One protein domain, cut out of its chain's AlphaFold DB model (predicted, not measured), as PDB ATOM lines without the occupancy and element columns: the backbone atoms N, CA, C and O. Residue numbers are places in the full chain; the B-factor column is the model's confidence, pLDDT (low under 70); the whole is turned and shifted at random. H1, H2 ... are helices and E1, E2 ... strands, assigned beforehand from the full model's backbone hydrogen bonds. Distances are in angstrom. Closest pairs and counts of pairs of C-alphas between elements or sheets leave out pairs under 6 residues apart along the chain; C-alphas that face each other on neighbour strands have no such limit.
ATOM      1  N   THR A 244     245.066 175.656 178.961       96.69
ATOM      2  CA  THR A 244     245.561 174.514 178.182       96.69
ATOM      3  C   THR A 244     244.591 173.336 178.266       96.69
ATOM      4  O   THR A 244     243.713 173.279 179.128       96.69
ATOM      5  N   LYS A 245     244.762 172.350 177.381       96.31
ATOM      6  CA  LYS A 245     243.955 171.121 177.382       96.31
ATOM      7  C   LYS A 245     244.042 170.386 178.727       96.31
ATOM      8  O   LYS A 245     243.029 169.913 179.234       96.31
ATOM      9  N   GLU A 246     245.233 170.326 179.313       96.44
ATOM     10  CA  GLU A 246     245.501 169.687 180.604       96.44
ATOM     11  C   GLU A 246     244.776 170.424 181.734       96.44
ATOM     12  O   GLU A 246     244.048 169.797 182.498       96.44
ATOM     13  N   GLN A 247     244.872 171.756 181.768       97.31
ATOM     14  CA  GLN A 247     244.167 172.580 182.754       97.31
ATOM     15  C   GLN A 247     242.645 172.455 182.630       97.31
ATOM     16  O   GLN A 247     241.943 172.404 183.637       97.31
ATOM     17  N   ILE A 248     242.111 172.383 181.405       97.75
ATOM     18  CA  ILE A 248     240.677 172.153 181.180       97.75
ATOM     19  C   ILE A 248     240.264 170.804 181.773       97.75
ATOM     20  O   ILE A 248     239.260 170.741 182.477       97.75
ATOM     21  N   ASN A 249     241.037 169.742 181.542       96.75
ATOM     22  CA  ASN A 249     240.749 168.422 182.106       96.75
ATOM     23  C   ASN A 249     240.758 168.423 183.629       96.75
ATOM     24  O   ASN A 249     239.833 167.892 184.239       96.75
ATOM     25  N   GLU A 250     241.774 169.037 184.233       97.31
ATOM     26  CA  GLU A 250     241.861 169.200 185.685       97.31
ATOM     27  C   GLU A 250     240.620 169.928 186.217       97.31
ATOM     28  O   GLU A 250     239.947 169.424 187.115       97.31
ATOM     29  N   LYS A 251     240.224 171.045 185.591       97.88
ATOM     30  CA  LYS A 251     239.034 171.815 185.987       97.88
ATOM     31  C   LYS A 251     237.722 171.057 185.797       97.88
ATOM     32  O   LYS A 251     236.816 171.206 186.617       97.88
ATOM     33  N   LEU A 252     237.599 170.228 184.761       97.62
ATOM     34  CA  LEU A 252     236.433 169.360 184.584       97.62
ATOM     35  C   LEU A 252     236.379 168.277 185.673       97.62
ATOM     36  O   LEU A 252     235.321 168.074 186.263       97.62
ATOM     37  N   GLN A 253     237.504 167.641 186.006       97.44
ATOM     38  CA  GLN A 253     237.576 166.640 187.080       97.44
ATOM     39  C   GLN A 253     237.293 167.249 188.464       97.44
ATOM     40  O   GLN A 253     236.561 166.662 189.264       97.44
ATOM     41  N   GLU A 254     237.814 168.445 188.747       97.88
ATOM     42  CA  GLU A 254     237.483 169.216 189.953       97.88
ATOM     43  C   GLU A 254     235.972 169.485 190.049       97.88
ATOM     44  O   GLU A 254     235.364 169.291 191.110       97.88
ATOM     45  N   ALA A 255     235.338 169.860 188.935       97.94
ATOM     46  CA  ALA A 255     233.897 170.088 188.875       97.94
ATOM     47  C   ALA A 255     233.093 168.813 189.180       97.94
ATOM     48  O   ALA A 255     232.145 168.851 189.962       97.94
ATOM     49  N   GLU A 256     233.491 167.658 188.644       97.75
ATOM     50  CA  GLU A 256     232.847 166.369 188.943       97.75
ATOM     51  C   GLU A 256     232.946 165.986 190.425       97.75
ATOM     52  O   GLU A 256     231.981 165.513 191.047       97.75
ATOM     53  N   ASN A 257     234.119 166.205 191.013       98.00
ATOM     54  CA  ASN A 257     234.388 165.855 192.401       98.00
ATOM     55  C   ASN A 257     233.650 166.780 193.377       98.00
ATOM     56  O   ASN A 257     233.175 166.306 194.411       98.00
ATOM     57  N   SER A 258     233.465 168.050 193.012       98.38
ATOM     58  CA  SER A 258     232.839 169.089 193.842       98.38
ATOM     59  C   SER A 258     231.307 169.148 193.785       98.38
ATOM     60  O   SER A 258     230.721 170.035 194.403       98.38
ATOM     61  N   ILE A 259     230.635 168.223 193.087       98.19
ATOM     62  CA  ILE A 259     229.163 168.194 193.034       98.19
ATOM     63  C   ILE A 259     228.574 168.030 194.442       98.19
ATOM     64  O   ILE A 259     228.755 166.995 195.093       98.19
ATOM     65  N   ILE A 260     227.788 169.025 194.851       97.94
ATOM     66  CA  ILE A 260     226.948 169.039 196.050       97.94
ATOM     67  C   ILE A 260     225.493 169.077 195.589       97.94
ATOM     68  O   ILE A 260     225.137 169.884 194.732       97.94
ATOM     69  N   TYR A 261     224.638 168.232 196.165       97.56
ATOM     70  CA  TYR A 261     223.227 168.167 195.795       97.56
ATOM     71  C   TYR A 261     222.308 168.025 197.005       97.56
ATOM     72  O   TYR A 261     222.703 167.538 198.065       97.56
ATOM     73  N   LYS A 262     221.060 168.451 196.821       97.62
ATOM     74  CA  LYS A 262     219.971 168.328 197.786       97.62
ATOM     75  C   LYS A 262     218.771 167.697 197.096       97.62
ATOM     76  O   LYS A 262     218.375 168.153 196.028       97.62
ATOM     77  N   VAL A 263     218.207 166.671 197.729       97.25
ATOM     78  CA  VAL A 263     216.964 166.020 197.302       97.25
ATOM     79  C   VAL A 263     215.788 166.775 197.913       97.25
ATOM     80  O   VAL A 263     215.833 167.144 199.092       97.25
ATOM     81  N   ASP A 264     214.751 167.006 197.121       95.38
ATOM     82  CA  ASP A 264     213.520 167.616 197.606       95.38
ATOM     83  C   ASP A 264     212.755 166.639 198.508       95.38
ATOM     84  O   ASP A 264     212.797 165.418 198.335       95.38
ATOM     85  N   VAL A 265     212.078 167.184 199.520       95.50
ATOM     86  CA  VAL A 265     211.296 166.381 200.472       95.50
ATOM     87  C   VAL A 265     210.005 165.886 199.820       95.50
ATOM     88  O   VAL A 265     209.563 164.772 200.093       95.50
ATOM     89  N   GLU A 266     209.421 166.710 198.954       95.50
ATOM     90  CA  GLU A 266     208.156 166.434 198.284       95.50
ATOM     91  C   GLU A 266     208.374 165.738 196.937       95.50
ATOM     92  O   GLU A 266     209.311 166.037 196.190       95.50
ATOM     93  N   GLU A 267     207.479 164.801 196.623       95.75
ATOM     94  CA  GLU A 267     207.446 164.131 195.328       95.75
ATOM     95  C   GLU A 267     207.084 165.140 194.230       95.75
ATOM     96  O   GLU A 267     206.103 165.877 194.312       95.75
ATOM     97  N   SER A 268     207.898 165.166 193.182       94.56
ATOM     98  CA  SER A 268     207.654 165.925 191.963       94.56
ATOM     99  C   SER A 268     206.940 165.050 190.941       94.56
ATOM    100  O   SER A 268     207.111 163.831 190.914       94.56
ATOM    101  N   TYR A 269     206.171 165.677 190.055       92.19
ATOM    102  CA  TYR A 269     205.496 164.980 188.969       92.19
ATOM    103  C   TYR A 269     205.664 165.708 187.639       92.19
ATOM    104  O   TYR A 269     205.813 166.929 187.567       92.19
ATOM    105  N   THR A 270     205.674 164.951 186.548       89.94
ATOM    106  CA  THR A 270     205.700 165.488 185.185       89.94
ATOM    107  C   THR A 270     204.802 164.647 184.292       89.94
ATOM    108  O   THR A 270     204.842 163.419 184.336       89.94
ATOM    109  N   TYR A 271     203.991 165.314 183.478       87.50
ATOM    110  CA  TYR A 271     203.079 164.659 182.545       87.50
ATOM    111  C   TYR A 271     203.790 164.377 181.223       87.50
ATOM    112  O   TYR A 271     204.325 165.293 180.596       87.50
ATOM    113  N   ILE A 272     203.778 163.118 180.788       81.81
ATOM    114  CA  ILE A 272     204.281 162.699 179.477       81.81
ATOM    115  C   ILE A 272     203.138 162.006 178.737       81.81
ATOM    116  O   ILE A 272     202.913 160.807 178.866       81.81
ATOM    117  N   GLY A 273     202.385 162.784 177.958       85.38
ATOM    118  CA  GLY A 273     201.176 162.286 177.302       85.38
ATOM    119  C   GLY A 273     200.093 161.927 178.333       85.38
ATOM    120  O   GLY A 273     199.751 162.793 179.138       85.38
ATOM    121  N   PRO A 274     199.521 160.706 178.304       86.94
ATOM    122  CA  PRO A 274     198.558 160.259 179.313       86.94
ATOM    123  C   PRO A 274     199.217 159.818 180.631       86.94
ATOM    124  O   PRO A 274     198.522 159.692 181.637       86.94
ATOM    125  N   ASP A 275     200.532 159.581 180.634       87.56
ATOM    126  CA  ASP A 275     201.252 159.041 181.782       87.56
ATOM    127  C   ASP A 275     201.737 160.161 182.711       87.56
ATOM    128  O   ASP A 275     202.078 161.270 182.284       87.56
ATOM    129  N   THR A 276     201.787 159.864 184.009       91.38
ATOM    130  CA  THR A 276     202.365 160.747 185.029       91.38
ATOM    131  C   THR A 276     203.615 160.086 185.584       91.38
ATOM    132  O   THR A 276     203.510 159.044 186.222       91.38
ATOM    133  N   LEU A 277     204.779 160.697 185.361       92.88
ATOM    134  CA  LEU A 277     206.017 160.301 186.029       92.88
ATOM    135  C   LEU A 277     206.084 160.966 187.397       92.88
ATOM    136  O   LEU A 277     205.914 162.185 187.484       92.88
ATOM    137  N   ARG A 278     206.377 160.189 188.432       94.75
ATOM    138  CA  ARG A 278     206.581 160.634 189.812       94.75
ATOM    139  C   ARG A 278     208.020 160.377 190.222       94.75
ATOM    140  O   ARG A 278     208.546 159.302 189.977       94.75
ATOM    141  N   TYR A 279     208.683 161.357 190.818       95.44
ATOM    142  CA  TYR A 279     210.092 161.241 191.197       95.44
ATOM    143  C   TYR A 279     210.444 162.241 192.296       95.44
ATOM    144  O   TYR A 279     209.785 163.263 192.461       95.44
ATOM    145  N   TYR A 280     211.524 161.993 193.030       95.75
ATOM    146  CA  TYR A 280     212.064 162.969 193.980       95.75
ATOM    147  C   TYR A 280     213.141 163.789 193.283       95.75
ATOM    148  O   TYR A 280     214.241 163.294 193.017       95.75
ATOM    149  N   SER A 281     212.796 165.034 192.956       95.06
ATOM    150  CA  SER A 281     213.704 165.959 192.289       95.06
ATOM    151  C   SER A 281     214.712 166.571 193.270       95.06
ATOM    152  O   SER A 281     214.883 166.097 194.397       95.06
ATOM    153  N   GLY A 282     215.448 167.579 192.821       95.12
ATOM    154  CA  GLY A 282     216.379 168.295 193.670       95.12
ATOM    155  C   GLY A 282     217.209 169.313 192.912       95.12
ATOM    156  O   GLY A 282     217.018 169.564 191.718       95.12
ATOM    157  N   SER A 283     218.161 169.900 193.625       96.44
ATOM    158  CA  SER A 283     219.086 170.906 193.106       96.44
ATOM    159  C   SER A 283     220.529 170.480 193.339       96.44
ATOM    160  O   SER A 283     220.827 169.738 194.276       96.44
ATOM    161  N   GLY A 284     221.421 170.932 192.462       96.81
ATOM    162  CA  GLY A 284     222.845 170.638 192.528       96.81
ATOM    163  C   GLY A 284     223.672 171.876 192.213       96.81
ATOM    164  O   GLY A 284     223.244 172.735 191.443       96.81
ATOM    165  N   THR A 285     224.859 171.958 192.800       97.81
ATOM    166  CA  THR A 285     225.893 172.944 192.463       97.81
ATOM    167  C   THR A 285     227.247 172.253 192.399       97.81
ATOM    168  O   THR A 285     227.419 171.175 192.970       97.81
ATOM    169  N   PHE A 286     228.205 172.874 191.726       97.94
ATOM    170  CA  PHE A 286     229.599 172.435 191.712       97.94
ATOM    171  C   PHE A 286     230.555 173.617 191.544       97.94
ATOM    172  O   PHE A 286     230.114 174.743 191.299       97.94
ATOM    173  N   LEU A 287     231.852 173.362 191.691       97.69
ATOM    174  CA  LEU A 287     232.906 174.327 191.415       97.69
ATOM    175  C   LEU A 287     233.413 174.122 189.984       97.69
ATOM    176  O   LEU A 287     234.085 173.139 189.699       97.69
ATOM    177  N   LEU A 288     233.100 175.051 189.086       97.06
ATOM    178  CA  LEU A 288     233.511 175.017 187.686       97.06
ATOM    179  C   LEU A 288     234.358 176.259 187.392       97.06
ATOM    180  O   LEU A 288     233.867 177.375 187.541       97.06
ATOM    181  N   PHE A 289     235.625 176.069 187.002       96.75
ATOM    182  CA  PHE A 289     236.604 177.160 186.819       96.75
ATOM    183  C   PHE A 289     236.595 178.157 187.990       96.75
ATOM    184  O   PHE A 289     236.425 179.360 187.803       96.75
ATOM    185  N   ASP A 290     236.709 177.618 189.208       94.75
ATOM    186  CA  ASP A 290     236.760 178.360 190.476       94.75
ATOM    187  C   ASP A 290     235.496 179.175 190.814       94.75
ATOM    188  O   ASP A 290     235.485 179.962 191.762       94.75
ATOM    189  N   LYS A 291     234.392 178.956 190.087       96.00
ATOM    190  CA  LYS A 291     233.087 179.567 190.360       96.00
ATOM    191  C   LYS A 291     232.064 178.518 190.765       96.00
ATOM    192  O   LYS A 291     231.992 177.439 190.180       96.00
ATOM    193  N   GLN A 292     231.237 178.848 191.753       96.62
ATOM    194  CA  GLN A 292     230.095 178.009 192.099       96.62
ATOM    195  C   GLN A 292     229.000 178.185 191.045       96.62
ATOM    196  O   GLN A 292     228.503 179.292 190.839       96.62
ATOM    197  N   VAL A 293     228.622 177.094 190.384       96.56
ATOM    198  CA  VAL A 293     227.668 177.103 189.268       96.56
ATOM    199  C   VAL A 293     226.523 176.125 189.561       96.56
ATOM    200  O   VAL A 293     226.776 175.017 190.052       96.56
ATOM    201  N   PRO A 294     225.256 176.507 189.305       96.25
ATOM    202  CA  PRO A 294     224.129 175.594 189.433       96.25
ATOM    203  C   PRO A 294     224.161 174.527 188.336       96.25
ATOM    204  O   PRO A 294     224.414 174.808 187.165       96.25
ATOM    205  N   LEU A 295     223.850 173.290 188.704       94.94
ATOM    206  CA  LEU A 295     223.718 172.198 187.749       94.94
ATOM    207  C   LEU A 295     222.292 172.146 187.185       94.94
ATOM    208  O   LEU A 295     221.326 172.266 187.949       94.94
ATOM    209  N   PRO A 296     222.122 171.908 185.869       93.25
ATOM    210  CA  PRO A 296     220.807 171.689 185.289       93.25
ATOM    211  C   PRO A 296     220.108 170.501 185.944       93.25
ATOM    212  O   PRO A 296     220.743 169.499 186.286       93.25
ATOM    213  N   ARG A 297     218.779 170.588 186.061       91.56
ATOM    214  CA  ARG A 297     217.978 169.477 186.578       91.56
ATOM    215  C   ARG A 297     218.198 168.229 185.709       91.56
ATOM    216  O   ARG A 297     218.089 168.327 184.480       91.56
ATOM    217  N   PRO A 298     218.527 167.074 186.307       92.94
ATOM    218  CA  PRO A 298     218.688 165.842 185.557       92.94
ATOM    219  C   PRO A 298     217.329 165.298 185.110       92.94
ATOM    220  O   PRO A 298     216.290 165.598 185.696       92.94
ATOM    221  N   TYR A 299     217.346 164.473 184.065       89.06
ATOM    222  CA  TYR A 299     216.177 163.690 183.681       89.06
ATOM    223  C   TYR A 299     215.999 162.525 184.651       89.06
ATOM    224  O   TYR A 299     216.965 161.815 184.928       89.06
ATOM    225  N   MET A 300     214.762 162.330 185.105       92.81
ATOM    226  CA  MET A 300     214.377 161.299 186.066       92.81
ATOM    227  C   MET A 300     213.343 160.357 185.437       92.81
ATOM    228  O   MET A 300     212.527 160.787 184.614       92.81
ATOM    229  N   ASN A 301     213.381 159.084 185.816       91.81
ATOM    230  CA  ASN A 301     212.346 158.093 185.525       91.81
ATOM    231  C   ASN A 301     211.359 157.971 186.697       91.81
ATOM    232  O   ASN A 301     211.581 158.510 187.782       91.81
ATOM    233  N   ASP A 302     210.259 157.254 186.463       93.62
ATOM    234  CA  ASP A 302     209.240 157.010 187.485       93.62
ATOM    235  C   ASP A 302     209.820 156.261 188.697       93.62
ATOM    236  O   ASP A 302     210.564 155.290 188.548       93.62
ATOM    237  N   GLY A 303     209.494 156.732 189.897       94.31
ATOM    238  CA  GLY A 303     209.971 156.213 191.177       94.31
ATOM    239  C   GLY A 303     211.413 156.581 191.547       94.31
ATOM    240  O   GLY A 303     211.847 156.266 192.658       94.31
ATOM    241  N   GLU A 304     212.176 157.245 190.672       96.25
ATOM    242  CA  GLU A 304     213.571 157.585 190.964       96.25
ATOM    243  C   GLU A 304     213.701 158.730 191.981       96.25
ATOM    244  O   GLU A 304     212.843 159.606 192.123       96.25
ATOM    245  N   ARG A 305     214.839 158.745 192.680       97.31
ATOM    246  CA  ARG A 305     215.262 159.848 193.550       97.31
ATOM    247  C   ARG A 305     216.575 160.399 193.026       97.31
ATOM    248  O   ARG A 305     217.463 159.621 192.682       97.31
ATOM    249  N   VAL A 306     216.700 161.724 192.952       96.69
ATOM    250  CA  VAL A 306     217.908 162.345 192.404       96.69
ATOM    251  C   VAL A 306     219.141 161.972 193.232       96.69
ATOM    252  O   VAL A 306     219.113 161.948 194.462       96.69
ATOM    253  N   THR A 307     220.241 161.681 192.541       97.19
ATOM    254  CA  THR A 307     221.539 161.338 193.143       97.19
ATOM    255  C   THR A 307     222.658 162.159 192.508       97.19
ATOM    256  O   THR A 307     222.453 162.814 191.480       97.19
ATOM    257  N   LYS A 308     223.868 162.087 193.075       97.12
ATOM    258  CA  LYS A 308     225.067 162.680 192.466       97.12
ATOM    259  C   LYS A 308     225.291 162.168 191.040       97.12
ATOM    260  O   LYS A 308     225.614 162.955 190.155       97.12
ATOM    261  N   GLU A 309     225.069 160.880 190.791       97.44
ATOM    262  CA  GLU A 309     225.259 160.238 189.484       97.44
ATOM    263  C   GLU A 309     224.318 160.809 188.420       97.44
ATOM    264  O   GLU A 309     224.714 160.937 187.261       97.44
ATOM    265  N   HIS A 310     223.095 161.196 188.798       97.19
ATOM    266  CA  HIS A 310     222.159 161.855 187.885       97.19
ATOM    267  C   HIS A 310     222.707 163.208 187.414       97.19
ATOM    268  O   HIS A 310     222.727 163.489 186.212       97.19
ATOM    269  N   PHE A 311     223.211 164.022 188.345       97.44
ATOM    270  CA  PHE A 311     223.847 165.301 188.031       97.44
ATOM    271  C   PHE A 311     225.137 165.130 187.225       97.44
ATOM    272  O   PHE A 311     225.323 165.818 186.223       97.44
ATOM    273  N   LEU A 312     225.992 164.179 187.605       97.31
ATOM    274  CA  LEU A 312     227.231 163.873 186.893       97.31
ATOM    275  C   LEU A 312     226.955 163.457 185.443       97.31
ATOM    276  O   LEU A 312     227.583 163.969 184.518       97.31
ATOM    277  N   ARG A 313     225.971 162.575 185.230       96.00
ATOM    278  CA  ARG A 313     225.536 162.158 183.891       96.00
ATOM    279  C   ARG A 313     225.022 163.346 183.082       96.00
ATOM    280  O   ARG A 313     225.346 163.455 181.902       96.00
ATOM    281  N   ARG A 314     224.246 164.244 183.701       94.38
ATOM    282  CA  ARG A 314     223.744 165.453 183.033       94.38
ATOM    283  C   ARG A 314     224.880 166.400 182.642       94.38
ATOM    284  O   ARG A 314     224.868 166.883 181.516       94.38
ATOM    285  N   PHE A 315     225.856 166.616 183.524       95.94
ATOM    286  CA  PHE A 315     227.033 167.440 183.245       95.94
ATOM    287  C   PHE A 315     227.865 166.860 182.098       95.94
ATOM    288  O   PHE A 315     228.046 167.536 181.089       95.94
ATOM    289  N   LYS A 316     228.271 165.586 182.186       95.50
ATOM    290  CA  LYS A 316     229.048 164.900 181.136       95.50
ATOM    291  C   LYS A 316     228.319 164.821 179.796       95.50
ATOM    292  O   LYS A 316     228.943 164.864 178.743       95.50
ATOM    293  N   GLY A 317     226.992 164.713 179.837       92.94
ATOM    294  CA  GLY A 317     226.144 164.691 178.648       92.94
ATOM    295  C   GLY A 317     225.914 166.061 178.001       92.94
ATOM    296  O   GLY A 317     225.384 166.106 176.892       92.94
ATOM    297  N   SER A 318     226.280 167.166 178.659       93.56
ATOM    298  CA  SER A 318     226.105 168.513 178.100       93.56
ATOM    299  C   SER A 318     226.979 168.729 176.859       93.56
ATOM    300  O   SER A 318     228.054 168.140 176.712       93.56
ATOM    301  N   SER A 319     226.519 169.573 175.936       91.94
ATOM    302  CA  SER A 319     227.342 170.079 174.828       91.94
ATOM    303  C   SER A 319     228.587 170.797 175.352       91.94
ATOM    304  O   SER A 319     229.683 170.530 174.868       91.94
ATOM    305  N   PHE A 320     228.454 171.606 176.407       94.75
ATOM    306  CA  PHE A 320     229.571 172.274 177.081       94.75
ATOM    307  C   PHE A 320     230.701 171.316 177.482       94.75
ATOM    308  O   PHE A 320     231.845 171.526 177.079       94.75
ATOM    309  N   TYR A 321     230.389 170.250 178.228       95.94
ATOM    310  CA  TYR A 321     231.396 169.279 178.666       95.94
ATOM    311  C   TYR A 321     232.049 168.596 177.467       95.94
ATOM    312  O   TYR A 321     233.269 168.576 177.363       95.94
ATOM    313  N   ARG A 322     231.248 168.083 176.527       94.25
ATOM    314  CA  ARG A 322     231.758 167.352 175.356       94.25
ATOM    315  C   ARG A 322     232.623 168.217 174.441       94.25
ATOM    316  O   ARG A 322     233.583 167.717 173.878       94.25
ATOM    317  N   ASN A 323     232.307 169.504 174.318       94.19
ATOM    318  CA  ASN A 323     233.082 170.434 173.498       94.19
ATOM    319  C   ASN A 323     234.402 170.863 174.163       94.19
ATOM    320  O   ASN A 323     235.302 171.339 173.465       94.19
ATOM    321  N   LEU A 324     234.520 170.741 175.489       95.19
ATOM    322  CA  LEU A 324     235.743 171.031 176.241       95.19
ATOM    323  C   LEU A 324     236.610 169.796 176.466       95.19
ATOM    324  O   LEU A 324     237.835 169.911 176.435       95.19
ATOM    325  N   ALA A 325     235.984 168.643 176.682       89.81
ATOM    326  CA  ALA A 325     236.676 167.392 176.897       89.81
ATOM    327  C   ALA A 325     237.494 167.007 175.644       89.81
ATOM    328  O   ALA A 325     237.033 167.196 174.516       89.81
TER     329      ALA A 325
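What this domain is: This is residues 244 to 325 of the 328 residues of an uncharacterized protein of Chitinophaga sp. YR627 (UniProt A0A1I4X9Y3). A small three-stranded sheet, E1, E4 and E5, makes a short wall with H2 over one face; H1 continues the shape beyond one end of the strands, and at the other end the hairpin E2 and E3 turns away from the sheet as a narrow arm. H3 sits past the far end of H2, and the long link from E5 to H2 loops out toward the hairpin and back. The 82 printed residues hold three named helices and five named strands in the order H1 E1 E2 E3 E4 E5 H2 H3, a mixed class; the larger sheet runs E1 - E4 - E5, and both sheets are antiparallel. The whole is only just loose, close to compact, with a radius of gyration of the C-alphas of 14.6 A and spans of 49 by 24 by 15 A.

Where its parts are: Start in the larger sheet at C-alpha 282, (216.379, 168.295, 193.670), where E4 begins; it runs 19.4 A to residue 288. Beside it find E1, residues 260 to 263, and E5, residues 291 to 295. E2 is residues 268 to 272, 13.3 A long, and E3 residues 275 to 279, 13.1 A. Find C-alpha 245 at (243.955, 171.121, 177.382); from there H1 runs 18.6 A to residue 257. H2 is residues 308 to 316, 12.2 A, and H3, residues 319 to 324, ends at (235.743, 171.031, 176.241).

How they stand to each other: E4 is the inner strand. Look at N 262 and O 283, 2.9 A apart, between E1 and E4, and at N 288 and O 291, 2.9 A, in the hairpin E4 and E5. H2 is on this sheet at a height of 9.3 A, over E4 and only just over E5, on which 3 of its C-alphas fall; it runs slantwise to the strands, at 53 degrees to E4 on the local plane. H1 is on the sheet too but at the sheet's level, height 3.0 A; its closest C-alphas to E4 are Ala 255 and Leu 287, 5.0 A. H1 and H2 are close but not clearly touching, Glu 256 to Leu 312 at 6.5 A between C-alphas. H3 is not on the sheet. E3 runs on into E4 at 60 degrees across two residues; within the hairpin E2 and E3, N 270 and O 277 are 2.9 A apart. In H1, H2 and H3 every O i to N i+4 pair is within hydrogen-bond range.

The domain as a whole: The C-alphas farthest apart, Thr 244 and Pro 274, are 49.1 A from each other. The printed part has no cut. The link from E5 to H2, residues 296 to 307, is long; the others are tight. Mean pLDDT of the printed part is 95.0, and no printed residue is under 70.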